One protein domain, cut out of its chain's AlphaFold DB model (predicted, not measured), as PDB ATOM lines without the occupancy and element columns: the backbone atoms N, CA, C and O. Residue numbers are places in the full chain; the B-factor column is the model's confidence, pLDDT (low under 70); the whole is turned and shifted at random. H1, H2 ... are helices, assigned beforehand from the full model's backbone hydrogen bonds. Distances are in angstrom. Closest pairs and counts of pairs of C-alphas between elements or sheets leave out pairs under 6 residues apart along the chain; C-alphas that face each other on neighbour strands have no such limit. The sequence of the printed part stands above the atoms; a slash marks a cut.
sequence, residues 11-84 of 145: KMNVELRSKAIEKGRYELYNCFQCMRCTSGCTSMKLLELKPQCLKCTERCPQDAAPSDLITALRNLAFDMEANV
ATOM      1  N   LYS A  11      19.233  -4.748 123.345       83.62
ATOM      2  CA  LYS A  11      18.192  -4.787 124.372       83.62
ATOM      3  C   LYS A  11      17.388  -3.496 124.329       83.62
ATOM      4  O   LYS A  11      17.928  -2.421 124.082       83.62
ATOM      5  N   MET A  12      16.097  -3.599 124.633       80.81
ATOM      6  CA  MET A  12      15.234  -2.430 124.772       80.81
ATOM      7  C   MET A  12      15.793  -1.453 125.819       80.81
ATOM      8  O   MET A  12      15.902  -1.795 126.998       80.81
ATOM      9  N   ASN A  13      16.093  -0.223 125.398       85.31
ATOM     10  CA  ASN A  13      16.443   0.860 126.308       85.31
ATOM     11  C   ASN A  13      15.156   1.441 126.920       85.31
ATOM     12  O   ASN A  13      14.384   2.131 126.252       85.31
ATOM     13  N   VAL A  14      14.913   1.110 128.190       83.81
ATOM     14  CA  VAL A  14      13.702   1.512 128.920       83.81
ATOM     15  C   VAL A  14      13.642   3.028 129.108       83.81
ATOM     16  O   VAL A  14      12.570   3.607 128.966       83.81
ATOM     17  N   GLU A  15      14.777   3.672 129.373       85.88
ATOM     18  CA  GLU A  15      14.851   5.120 129.569       85.88
ATOM     19  C   GLU A  15      14.518   5.869 128.274       85.88
ATOM     20  O   GLU A  15      13.668   6.759 128.272       85.88
ATOM     21  N   LEU A  16      15.111   5.446 127.150       82.94
ATOM     22  CA  LEU A  16      14.816   6.008 125.830       82.94
ATOM     23  C   LEU A  16      13.335   5.834 125.473       82.94
ATOM     24  O   LEU A  16      12.707   6.755 124.960       82.94
ATOM     25  N   ARG A  17      12.761   4.660 125.772       81.38
ATOM     26  CA  ARG A  17      11.332   4.396 125.568       81.38
ATOM     27  C   ARG A  17      10.473   5.370 126.369       81.38
ATOM     28  O   ARG A  17       9.524   5.911 125.812       81.38
ATOM     29  N   SER A  18      10.784   5.584 127.647       83.06
ATOM     30  CA  SER A  18      10.043   6.521 128.496       83.06
ATOM     31  C   SER A  18      10.143   7.953 127.969       83.06
ATOM     32  O   SER A  18       9.108   8.582 127.781       83.06
ATOM     33  N   LYS A  19      11.345   8.421 127.605       84.31
ATOM     34  CA  LYS A  19      11.548   9.752 126.999       84.31
ATOM     35  C   LYS A  19      10.792   9.917 125.677       84.31
ATOM     36  O   LYS A  19      10.214  10.967 125.420       84.31
ATOM     37  N   ALA A  20      10.767   8.886 124.830       80.50
ATOM     38  CA  ALA A  20      10.040   8.923 123.561       80.50
ATOM     39  C   ALA A  20       8.515   8.967 123.755       80.50
ATOM     40  O   ALA A  20       7.826   9.603 122.961       80.50
ATOM     41  N   ILE A  21       7.996   8.311 124.798       78.56
ATOM     42  CA  ILE A  21       6.576   8.369 125.176       78.56
ATOM     43  C   ILE A  21       6.233   9.720 125.809       78.56
ATOM     44  O   ILE A  21       5.160  10.238 125.560       78.56
ATOM     45  N   GLU A  22       7.125  10.307 126.601       79.62
ATOM     46  CA  GLU A  22       6.908  11.630 127.191       79.62
ATOM     47  C   GLU A  22       6.903  12.734 126.123       79.62
ATOM     48  O   GLU A  22       6.004  13.572 126.090       79.62
ATOM     49  N   LYS A  23       7.870  12.702 125.192       73.69
ATOM     50  CA  LYS A  23       7.938  13.658 124.073       73.69
ATOM     51  C   LYS A  23       6.867  13.404 123.002       73.69
ATOM     52  O   LYS A  23       6.460  14.332 122.303       73.69
ATOM     53  N   GLY A  24       6.430  12.157 122.823       65.19
ATOM     54  CA  GLY A  24       5.380  11.783 121.880       65.19
ATOM     55  C   GLY A  24       4.005  11.921 122.527       65.19
ATOM     56  O   GLY A  24       3.681  11.168 123.426       65.19
ATOM     57  N   ARG A  25       3.157  12.836 122.051       57.75
ATOM     58  CA  ARG A  25       1.844  13.179 122.648       57.75
ATOM     59  C   ARG A  25       0.777  12.053 122.700       57.75
ATOM     60  O   ARG A  25      -0.402  12.369 122.809       57.75
ATOM     61  N   TYR A  26       1.126  10.765 122.605       59.44
ATOM     62  CA  TYR A  26       0.158   9.680 122.408       59.44
ATOM     63  C   TYR A  26       0.508   8.361 123.106       59.44
ATOM     64  O   TYR A  26       1.670   7.993 123.283       59.44
ATOM     65  N   GLU A  27      -0.542   7.596 123.418       57.03
ATOM     66  CA  GLU A  27      -0.505   6.266 124.031       57.03
ATOM     67  C   GLU A  27       0.039   5.192 123.069       57.03
ATOM     68  O   GLU A  27      -0.650   4.278 122.619       57.03
ATOM     69  N   LEU A  28       1.340   5.238 122.787       58.88
ATOM     70  CA  LEU A  28       2.049   4.165 122.079       58.88
ATOM     71  C   LEU A  28       2.083   2.831 122.833       58.88
ATOM     72  O   LEU A  28       2.521   1.816 122.283       58.88
ATOM     73  N   TYR A  29       1.611   2.824 124.079       60.50
ATOM     74  CA  TYR A  29       1.578   1.655 124.944       60.50
ATOM     75  C   TYR A  29       0.732   0.507 124.375       60.50
ATOM     76  O   TYR A  29       0.978  -0.650 124.706       60.50
ATOM     77  N   ASN A  30      -0.199   0.796 123.461       70.94
ATOM     78  CA  ASN A  30      -1.134  -0.211 122.977       70.94
ATOM     79  C   ASN A  30      -0.613  -1.055 121.801       70.94
ATOM     80  O   ASN A  30      -1.243  -2.061 121.491       70.94
ATOM     81  N   CYS A  31       0.538  -0.731 121.185       83.31
ATOM     82  CA  CYS A  31       1.020  -1.404 119.968       83.31
ATOM     83  C   CYS A  31       1.168  -2.937 120.105       83.31
ATOM     84  O   CYS A  31       2.155  -3.449 120.628       83.31
ATOM     85  N   PHE A  32       0.235  -3.675 119.509       88.12
ATOM     86  CA  PHE A  32       0.201  -5.146 119.429       88.12
ATOM     87  C   PHE A  32       0.944  -5.772 118.231       88.12
ATOM     88  O   PHE A  32       0.702  -6.924 117.886       88.12
ATOM     89  N   GLN A  33       1.831  -5.025 117.562       87.38
ATOM     90  CA  GLN A  33       2.709  -5.549 116.497       87.38
ATOM     91  C   GLN A  33       1.986  -6.162 115.276       87.38
ATOM     92  O   GLN A  33       2.488  -7.080 114.634       87.38
ATOM     93  N   CYS A  34       0.831  -5.621 114.872       92.25
ATOM     94  CA  CYS A  34       0.063  -6.140 113.727       92.25
ATOM     95  C   CYS A  34       0.663  -5.880 112.327       92.25
ATOM     96  O   CYS A  34       0.053  -6.245 111.324       92.25
ATOM     97  N   MET A  35       1.802  -5.182 112.228       90.12
ATOM     98  CA  MET A  35       2.515  -4.868 110.974       90.12
ATOM     99  C   MET A  35       1.744  -4.037 109.922       90.12
ATOM    100  O   MET A  35       2.224  -3.863 108.800       90.12
ATOM    101  N   ARG A  36       0.573  -3.466 110.244       90.69
ATOM    102  CA  ARG A  36      -0.209  -2.635 109.298       90.69
ATOM    103  C   ARG A  36       0.521  -1.374 108.840       90.69
ATOM    104  O   ARG A  36       0.427  -0.999 107.672       90.69
ATOM    105  N   CYS A  37       1.255  -0.727 109.742       90.12
ATOM    106  CA  CYS A  37       2.071   0.437 109.404       90.12
ATOM    107  C   CYS A  37       3.187   0.064 108.415       90.12
ATOM    108  O   CYS A  37       3.372   0.769 107.425       90.12
ATOM    109  N   THR A  38       3.851  -1.077 108.616       89.50
ATOM    110  CA  THR A  38       4.907  -1.589 107.730       89.50
ATOM    111  C   THR A  38       4.362  -1.969 106.356       89.50
ATOM    112  O   THR A  38       4.854  -1.477 105.345       89.50
ATOM    113  N   SER A  39       3.299  -2.777 106.296       88.94
ATOM    114  CA  SER A  39       2.697  -3.206 105.022       88.94
ATOM    115  C   SER A  39       2.043  -2.056 104.249       88.94
ATOM    116  O   SER A  39       1.934  -2.089 103.021       88.94
ATOM    117  N   GLY A  40       1.601  -1.011 104.954       84.94
ATOM    118  CA  GLY A  40       1.042   0.205 104.375       84.94
ATOM    119  C   GLY A  40       2.083   1.220 103.900       84.94
ATOM    120  O   GLY A  40       1.728   2.070 103.074       84.94
ATOM    121  N   CYS A  41       3.322   1.128 104.395       88.81
ATOM    122  CA  CYS A  41       4.373   2.125 104.218       88.81
ATOM    123  C   CYS A  41       4.761   2.288 102.745       88.81
ATOM    124  O   CYS A  41       5.128   1.327 102.069       88.81
ATOM    125  N   THR A  42       4.708   3.521 102.242       84.56
ATOM    126  CA  THR A  42       5.174   3.840 100.885       84.56
ATOM    127  C   THR A  42       6.671   3.629 100.752       84.56
ATOM    128  O   THR A  42       7.091   3.138  99.715       84.56
ATOM    129  N   SER A  43       7.452   3.888 101.804       84.25
ATOM    130  CA  SER A  43       8.894   3.640 101.771       84.25
ATOM    131  C   SER A  43       9.234   2.165 101.599       84.25
ATOM    132  O   SER A  43      10.191   1.839 100.913       84.25
ATOM    133  N   MET A  44       8.417   1.266 102.150       81.38
ATOM    134  CA  MET A  44       8.580  -0.171 101.921       81.38
ATOM    135  C   MET A  44       8.143  -0.575 100.504       81.38
ATOM    136  O   MET A  44       8.767  -1.425  99.883       81.38
ATOM    137  N   LYS A  45       7.068   0.025  99.976       77.06
ATOM    138  CA  LYS A  45       6.503  -0.349  98.666       77.06
ATOM    139  C   LYS A  45       7.260   0.212  97.470       77.06
ATOM    140  O   LYS A  45       7.332  -0.446  96.442       77.06
ATOM    141  N   LEU A  46       7.728   1.448  97.587       79.06
ATOM    142  CA  LEU A  46       8.361   2.201  96.506       79.06
ATOM    143  C   LEU A  46       9.882   2.261  96.666       79.06
ATOM    144  O   LEU A  46      10.545   2.789  95.788       79.06
ATOM    145  N   LEU A  47      10.428   1.747  97.779       74.38
ATOM    146  CA  LEU A  47      11.849   1.849  98.136       74.38
ATOM    147  C   LEU A  47      12.372   3.300  98.163       74.38
ATOM    148  O   LEU A  47      13.572   3.544  98.090       74.38
ATOM    149  N   GLU A  48      11.468   4.270  98.321       69.88
ATOM    150  CA  GLU A  48      11.774   5.694  98.439       69.88
ATOM    151  C   GLU A  48      11.541   6.172  99.869       69.88
ATOM    152  O   GLU A  48      10.464   5.977 100.436       69.88
ATOM    153  N   LEU A  49      12.510   6.865 100.464       69.12
ATOM    154  CA  LEU A  49      12.341   7.407 101.807       69.12
ATOM    155  C   LEU A  49      11.309   8.554 101.794       69.12
ATOM    156  O   LEU A  49      11.618   9.687 101.436       69.12
ATOM    157  N   LYS A  50      10.072   8.267 102.216       70.00
ATOM    158  CA  LYS A  50       9.010   9.270 102.426       70.00
ATOM    159  C   LYS A  50       8.635   9.338 103.907       70.00
ATOM    160  O   LYS A  50       7.600   8.794 104.310       70.00
ATOM    161  N   PRO A  51       9.483   9.947 104.751       64.12
ATOM    162  CA  PRO A  51       9.115  10.157 106.138       64.12
ATOM    163  C   PRO A  51       7.954  11.154 106.188       64.12
ATOM    164  O   PRO A  51       7.966  12.117 105.439       64.12
ATOM    165  N   GLN A  52       6.956  10.924 107.042       80.56
ATOM    166  CA  GLN A  52       5.822  11.843 107.278       80.56
ATOM    167  C   GLN A  52       4.680  11.832 106.240       80.56
ATOM    168  O   GLN A  52       3.943  12.801 106.117       80.56
ATOM    169  N   CYS A  53       4.426  10.714 105.551       88.62
ATOM    170  CA  CYS A  53       3.180  10.563 104.774       88.62
ATOM    171  C   CYS A  53       1.916  10.300 105.627       88.62
ATOM    172  O   CYS A  53       0.846  10.098 105.061       88.62
ATOM    173  N   LEU A  54       2.046  10.208 106.960       89.06
ATOM    174  CA  LEU A  54       0.988   9.974 107.969       89.06
ATOM    175  C   LEU A  54       0.156   8.687 107.831       89.06
ATOM    176  O   LEU A  54      -0.581   8.308 108.732       89.06
ATOM    177  N   LYS A  55       0.329   7.930 106.752       89.44
ATOM    178  CA  LYS A  55      -0.458   6.732 106.439       89.44
ATOM    179  C   LYS A  55      -0.433   5.646 107.518       89.44
ATOM    180  O   LYS A  55      -1.358   4.841 107.600       89.44
ATOM    181  N   CYS A  56       0.652   5.561 108.284       89.94
ATOM    182  CA  CYS A  56       0.778   4.629 109.399       89.94
ATOM    183  C   CYS A  56      -0.087   5.029 110.601       89.94
ATOM    184  O   CYS A  56      -0.584   4.125 111.268       89.94
ATOM    185  N   THR A  57      -0.283   6.330 110.830       88.69
ATOM    186  CA  THR A  57      -1.206   6.880 111.830       88.69
ATOM    187  C   THR A  57      -2.644   6.561 111.423       88.69
ATOM    188  O   THR A  57      -3.315   5.801 112.109       88.69
ATOM    189  N   GLU A  58      -3.051   6.947 110.211       90.06
ATOM    190  CA  GLU A  58      -4.428   6.767 109.703       90.06
ATOM    191  C   GLU A  58      -4.931   5.313 109.648       90.06
ATOM    192  O   GLU A  58      -6.126   5.040 109.589       90.06
ATOM    193  N   ARG A  59      -4.019   4.340 109.567       90.00
ATOM    194  CA  ARG A  59      -4.363   2.915 109.405       90.00
ATOM    195  C   ARG A  59      -4.201   2.109 110.679       90.00
ATOM    196  O   ARG A  59      -4.439   0.894 110.648       90.00
ATOM    197  N   CYS A  60      -3.721   2.733 111.749       89.81
ATOM    198  CA  CYS A  60      -3.481   2.034 112.990       89.81
ATOM    199  C   CYS A  60      -4.826   1.639 113.621       89.81
ATOM    200  O   CYS A  60      -5.619   2.509 113.956       89.81
ATOM    201  N   PRO A  61      -5.107   0.340 113.830       90.25
ATOM    202  CA  PRO A  61      -6.373  -0.095 114.425       90.25
ATOM    203  C   PRO A  61      -6.476   0.231 115.923       90.25
ATOM    204  O   PRO A  61      -7.510  -0.018 116.528       90.25
ATOM    205  N   GLN A  62      -5.393   0.724 116.523       88.00
ATOM    206  CA  GLN A  62      -5.305   1.109 117.931       88.00
ATOM    207  C   GLN A  62      -5.155   2.620 118.100       88.00
ATOM    208  O   GLN A  62      -4.782   3.060 119.179       88.00
ATOM    209  N   ASP A  63      -5.344   3.378 117.012       83.88
ATOM    210  CA  ASP A  63      -5.163   4.832 116.978       83.88
ATOM    211  C   ASP A  63      -3.785   5.294 117.492       83.88
ATOM    212  O   ASP A  63      -3.586   6.401 117.981       83.88
ATOM    213  N   ALA A  64      -2.787   4.408 117.392       82.12
ATOM    214  CA  ALA A  64      -1.415   4.803 117.649       82.12
ATOM    215  C   ALA A  64      -0.966   5.744 116.524       82.12
ATOM    216  O   ALA A  64      -1.289   5.513 115.354       82.12
ATOM    217  N   ALA A  65      -0.122   6.718 116.862       85.50
ATOM    218  CA  ALA A  65       0.485   7.648 115.915       85.50
ATOM    219  C   ALA A  65       1.968   7.313 115.627       85.50
ATOM    220  O   ALA A  65       2.865   8.031 116.080       85.50
ATOM    221  N   PRO A  66       2.298   6.234 114.872       86.19
ATOM    222  CA  PRO A  66       3.684   5.887 114.564       86.19
ATOM    223  C   PRO A  66       4.494   7.013 113.918       86.19
ATOM    224  O   PRO A  66       5.698   7.085 114.141       86.19
ATOM    225  N   SER A  67       3.869   7.878 113.110       86.81
ATOM    226  CA  SER A  67       4.573   9.003 112.477       86.81
ATOM    227  C   SER A  67       5.133   9.986 113.510       86.81
ATOM    228  O   SER A  67       6.248  10.493 113.354       86.81
ATOM    229  N   ASP A  68       4.392  10.203 114.591       85.06
ATOM    230  CA  ASP A  68       4.762  11.147 115.641       85.06
ATOM    231  C   ASP A  68       5.837  10.544 116.538       85.06
ATOM    232  O   ASP A  68       6.813  11.222 116.851       85.06
ATOM    233  N   LEU A  69       5.749   9.239 116.839       84.69
ATOM    234  CA  LEU A  69       6.844   8.519 117.497       84.69
ATOM    235  C   LEU A  69       8.143   8.636 116.697       84.69
ATOM    236  O   LEU A  69       9.188   8.922 117.268       84.69
ATOM    237  N   ILE A  70       8.097   8.407 115.380       86.88
ATOM    238  CA  ILE A  70       9.292   8.500 114.529       86.88
ATOM    239  C   ILE A  70       9.881   9.914 114.592       86.88
ATOM    240  O   ILE A  70      11.101  10.061 114.625       86.88
ATOM    241  N   THR A  71       9.040  10.948 114.640       86.62
ATOM    242  CA  THR A  71       9.489  12.338 114.807       86.62
ATOM    243  C   THR A  71      10.119  12.563 116.183       86.62
ATOM    244  O   THR A  71      11.225  13.086 116.259       86.62
ATOM    245  N   ALA A  72       9.490  12.095 117.263       85.75
ATOM    246  CA  ALA A  72      10.041  12.197 118.615       85.75
ATOM    247  C   ALA A  72      11.390  11.469 118.748       85.75
ATOM    248  O   ALA A  72      12.333  12.010 119.319       85.75
ATOM    249  N   LEU A  73      11.517  10.275 118.159       86.12
ATOM    250  CA  LEU A  73      12.771   9.522 118.122       86.12
ATOM    251  C   LEU A  73      13.864  10.247 117.330       86.12
ATOM    252  O   LEU A  73      15.024  10.178 117.717       86.12
ATOM    253  N   ARG A  74      13.522  10.957 116.246       86.81
ATOM    254  CA  ARG A  74      14.485  11.791 115.504       86.81
ATOM    255  C   ARG A  74      14.968  12.974 116.325       86.81
ATOM    256  O   ARG A  74      16.154  13.262 116.289       86.81
ATOM    257  N   ASN A  75      14.071  13.618 117.067       86.50
ATOM    258  CA  ASN A  75      14.442  14.717 117.954       86.50
ATOM    259  C   ASN A  75      15.363  14.216 119.070       86.50
ATOM    260  O   ASN A  75      16.403  14.807 119.308       86.50
ATOM    261  N   LEU A  76      15.051  13.068 119.682       86.75
ATOM    262  CA  LEU A  76      15.945  12.441 120.661       86.75
ATOM    263  C   LEU A  76      17.293  12.044 120.048       86.75
ATOM    264  O   LEU A  76      18.323  12.233 120.679       86.75
ATOM    265  N   ALA A  77      17.308  11.511 118.824       88.62
ATOM    266  CA  ALA A  77      18.555  11.203 118.130       88.62
ATOM    267  C   ALA A  77      19.381  12.469 117.862       88.62
ATOM    268  O   ALA A  77      20.597  12.433 118.012       88.62
ATOM    269  N   PHE A  78      18.728  13.584 117.527       88.75
ATOM    270  CA  PHE A  78      19.376  14.884 117.385       88.75
ATOM    271  C   PHE A  78      19.959  15.381 118.713       88.75
ATOM    272  O   PHE A  78      21.136  15.721 118.746       88.75
ATOM    273  N   ASP A  79      19.185  15.333 119.804       86.19
ATOM    274  CA  ASP A  79      19.633  15.702 121.159       86.19
ATOM    275  C   ASP A  79      20.839  14.854 121.618       86.19
ATOM    276  O   ASP A  79      21.677  15.303 122.393       86.19
ATOM    277  N   MET A  80      20.922  13.609 121.142       87.25
ATOM    278  CA  MET A  80      22.024  12.680 121.410       87.25
ATOM    279  C   MET A  80      23.190  12.807 120.415       87.25
ATOM    280  O   MET A  80      24.104  11.984 120.460       87.25
ATOM    281  N   GLU A  81      23.131  13.758 119.478       87.75
ATOM    282  CA  GLU A  81      24.082  13.932 118.367       87.75
ATOM    283  C   GLU A  81      24.276  12.659 117.513       87.75
ATOM    284  O   GLU A  81      25.271  12.464 116.812       87.75
ATOM    285  N   ALA A  82      23.287  11.769 117.536       85.69
ATOM    286  CA  ALA A  82      23.322  10.488 116.861       85.69
ATOM    287  C   ALA A  82      22.823  10.636 115.419       85.69
ATOM    288  O   ALA A  82      21.622  10.686 115.157       85.69
ATOM    289  N   ASN A  83      23.759  10.613 114.463       82.12
ATOM    290  CA  ASN A  83      23.470  10.568 113.025       82.12
ATOM    291  C   ASN A  83      22.689  11.797 112.510       82.12
ATOM    292  O   ASN A  83      21.712  11.669 111.766       82.12
ATOM    293  N   VAL A  84      23.119  12.996 112.915       86.69
ATOM    294  CA  VAL A  84      22.557  14.277 112.461       86.69
ATOM    295  C   VAL A  84      23.058  14.597 111.045       86.69
ATOM    296  O   VAL A  84      24.260  14.792 110.860       86.69
TER     297      VAL A  84
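AT A GLANCE: This is residues 11 to 84 of the 145 residues of an uncharacterized protein of Archaeoglobales archaeon ex4484_92 (UniProt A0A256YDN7). Look first for one long helix, H5, with H1 crossing it, and then for a cluster of short helices near the beginning of H5, where H4 meets H5, H2 is beside H4, and H3 is at the far end. The model thus shows two lobes, H1 with H5 and the short H2, H3 and H4, joined by the stretches 24 to 35 and 59 to 65. The printed part has 74 residues with five named helices, H1 to H5 in chain order, and no named strand; the class is all helix. The whole is compact, with a radius of gyration of the C-alphas of 12.8 A, and it spans 30 by 28 by 24 A.

IN THESE COORDINATES: Find C-alpha 66 at (3.684, 5.887, 114.564); from there H5, residues 66 to 79, runs 19.9 A to C-alpha 79 at (19.633, 15.702, 121.159). Go back to C-alpha 14 at (13.702, 1.512, 128.920), where H1, residues 14 to 23, begins; it is 14.3 A long. H2 holds residues 36 to 40 and is 5.8 A long, H3 holds residues 42 to 46 and is 5.7 A long, and H4 holds residues 55 to 58 and is 5.1 A long.

HOW THE PARTS SIT: Start at H5, which touches H1; their closest C-alphas, those of Ala 20 and Ala 72, are 5.9 A apart. Their lines are only just about perpendicular, at 70.5 degrees. With residues 66 to 67 alone, H5 touches H4, and the closest C-alphas, those of Thr 57 and Pro 66, are 5.7 A apart. Move on to H2, which touches H4, with the C-alphas of Cys 37 and Cys 56 closest at 4.4 A. H2 and H3 are close but not clearly touching, with the C-alphas of Thr 38 and Met 44 closest at 7.0 A. H3 touches no helix; it is apart from H5, and only just apart from H4, at 8.4 A. H1 is apart from H2, H3 and H4. In H1, H2, H3 and H5 every O i to N i+4 pair is within hydrogen-bond range; H4 is too short for such a pair, and its one O i to N i+3 pair is not within range.

THE WHOLE: Look for the two C-alphas farthest apart at Glu 15 and Leu 46, 33.8 A from each other. The printed part has no cut. The link from H1 to H2, residues 24 to 35, is long; that from H2 to H3 is tight, and those from H3 to H4 and from H4 to H5 are short. The mean pLDDT of the printed part is 82.3, and you find it under 70 at residues 24 to 29, 48 to 49 and 51.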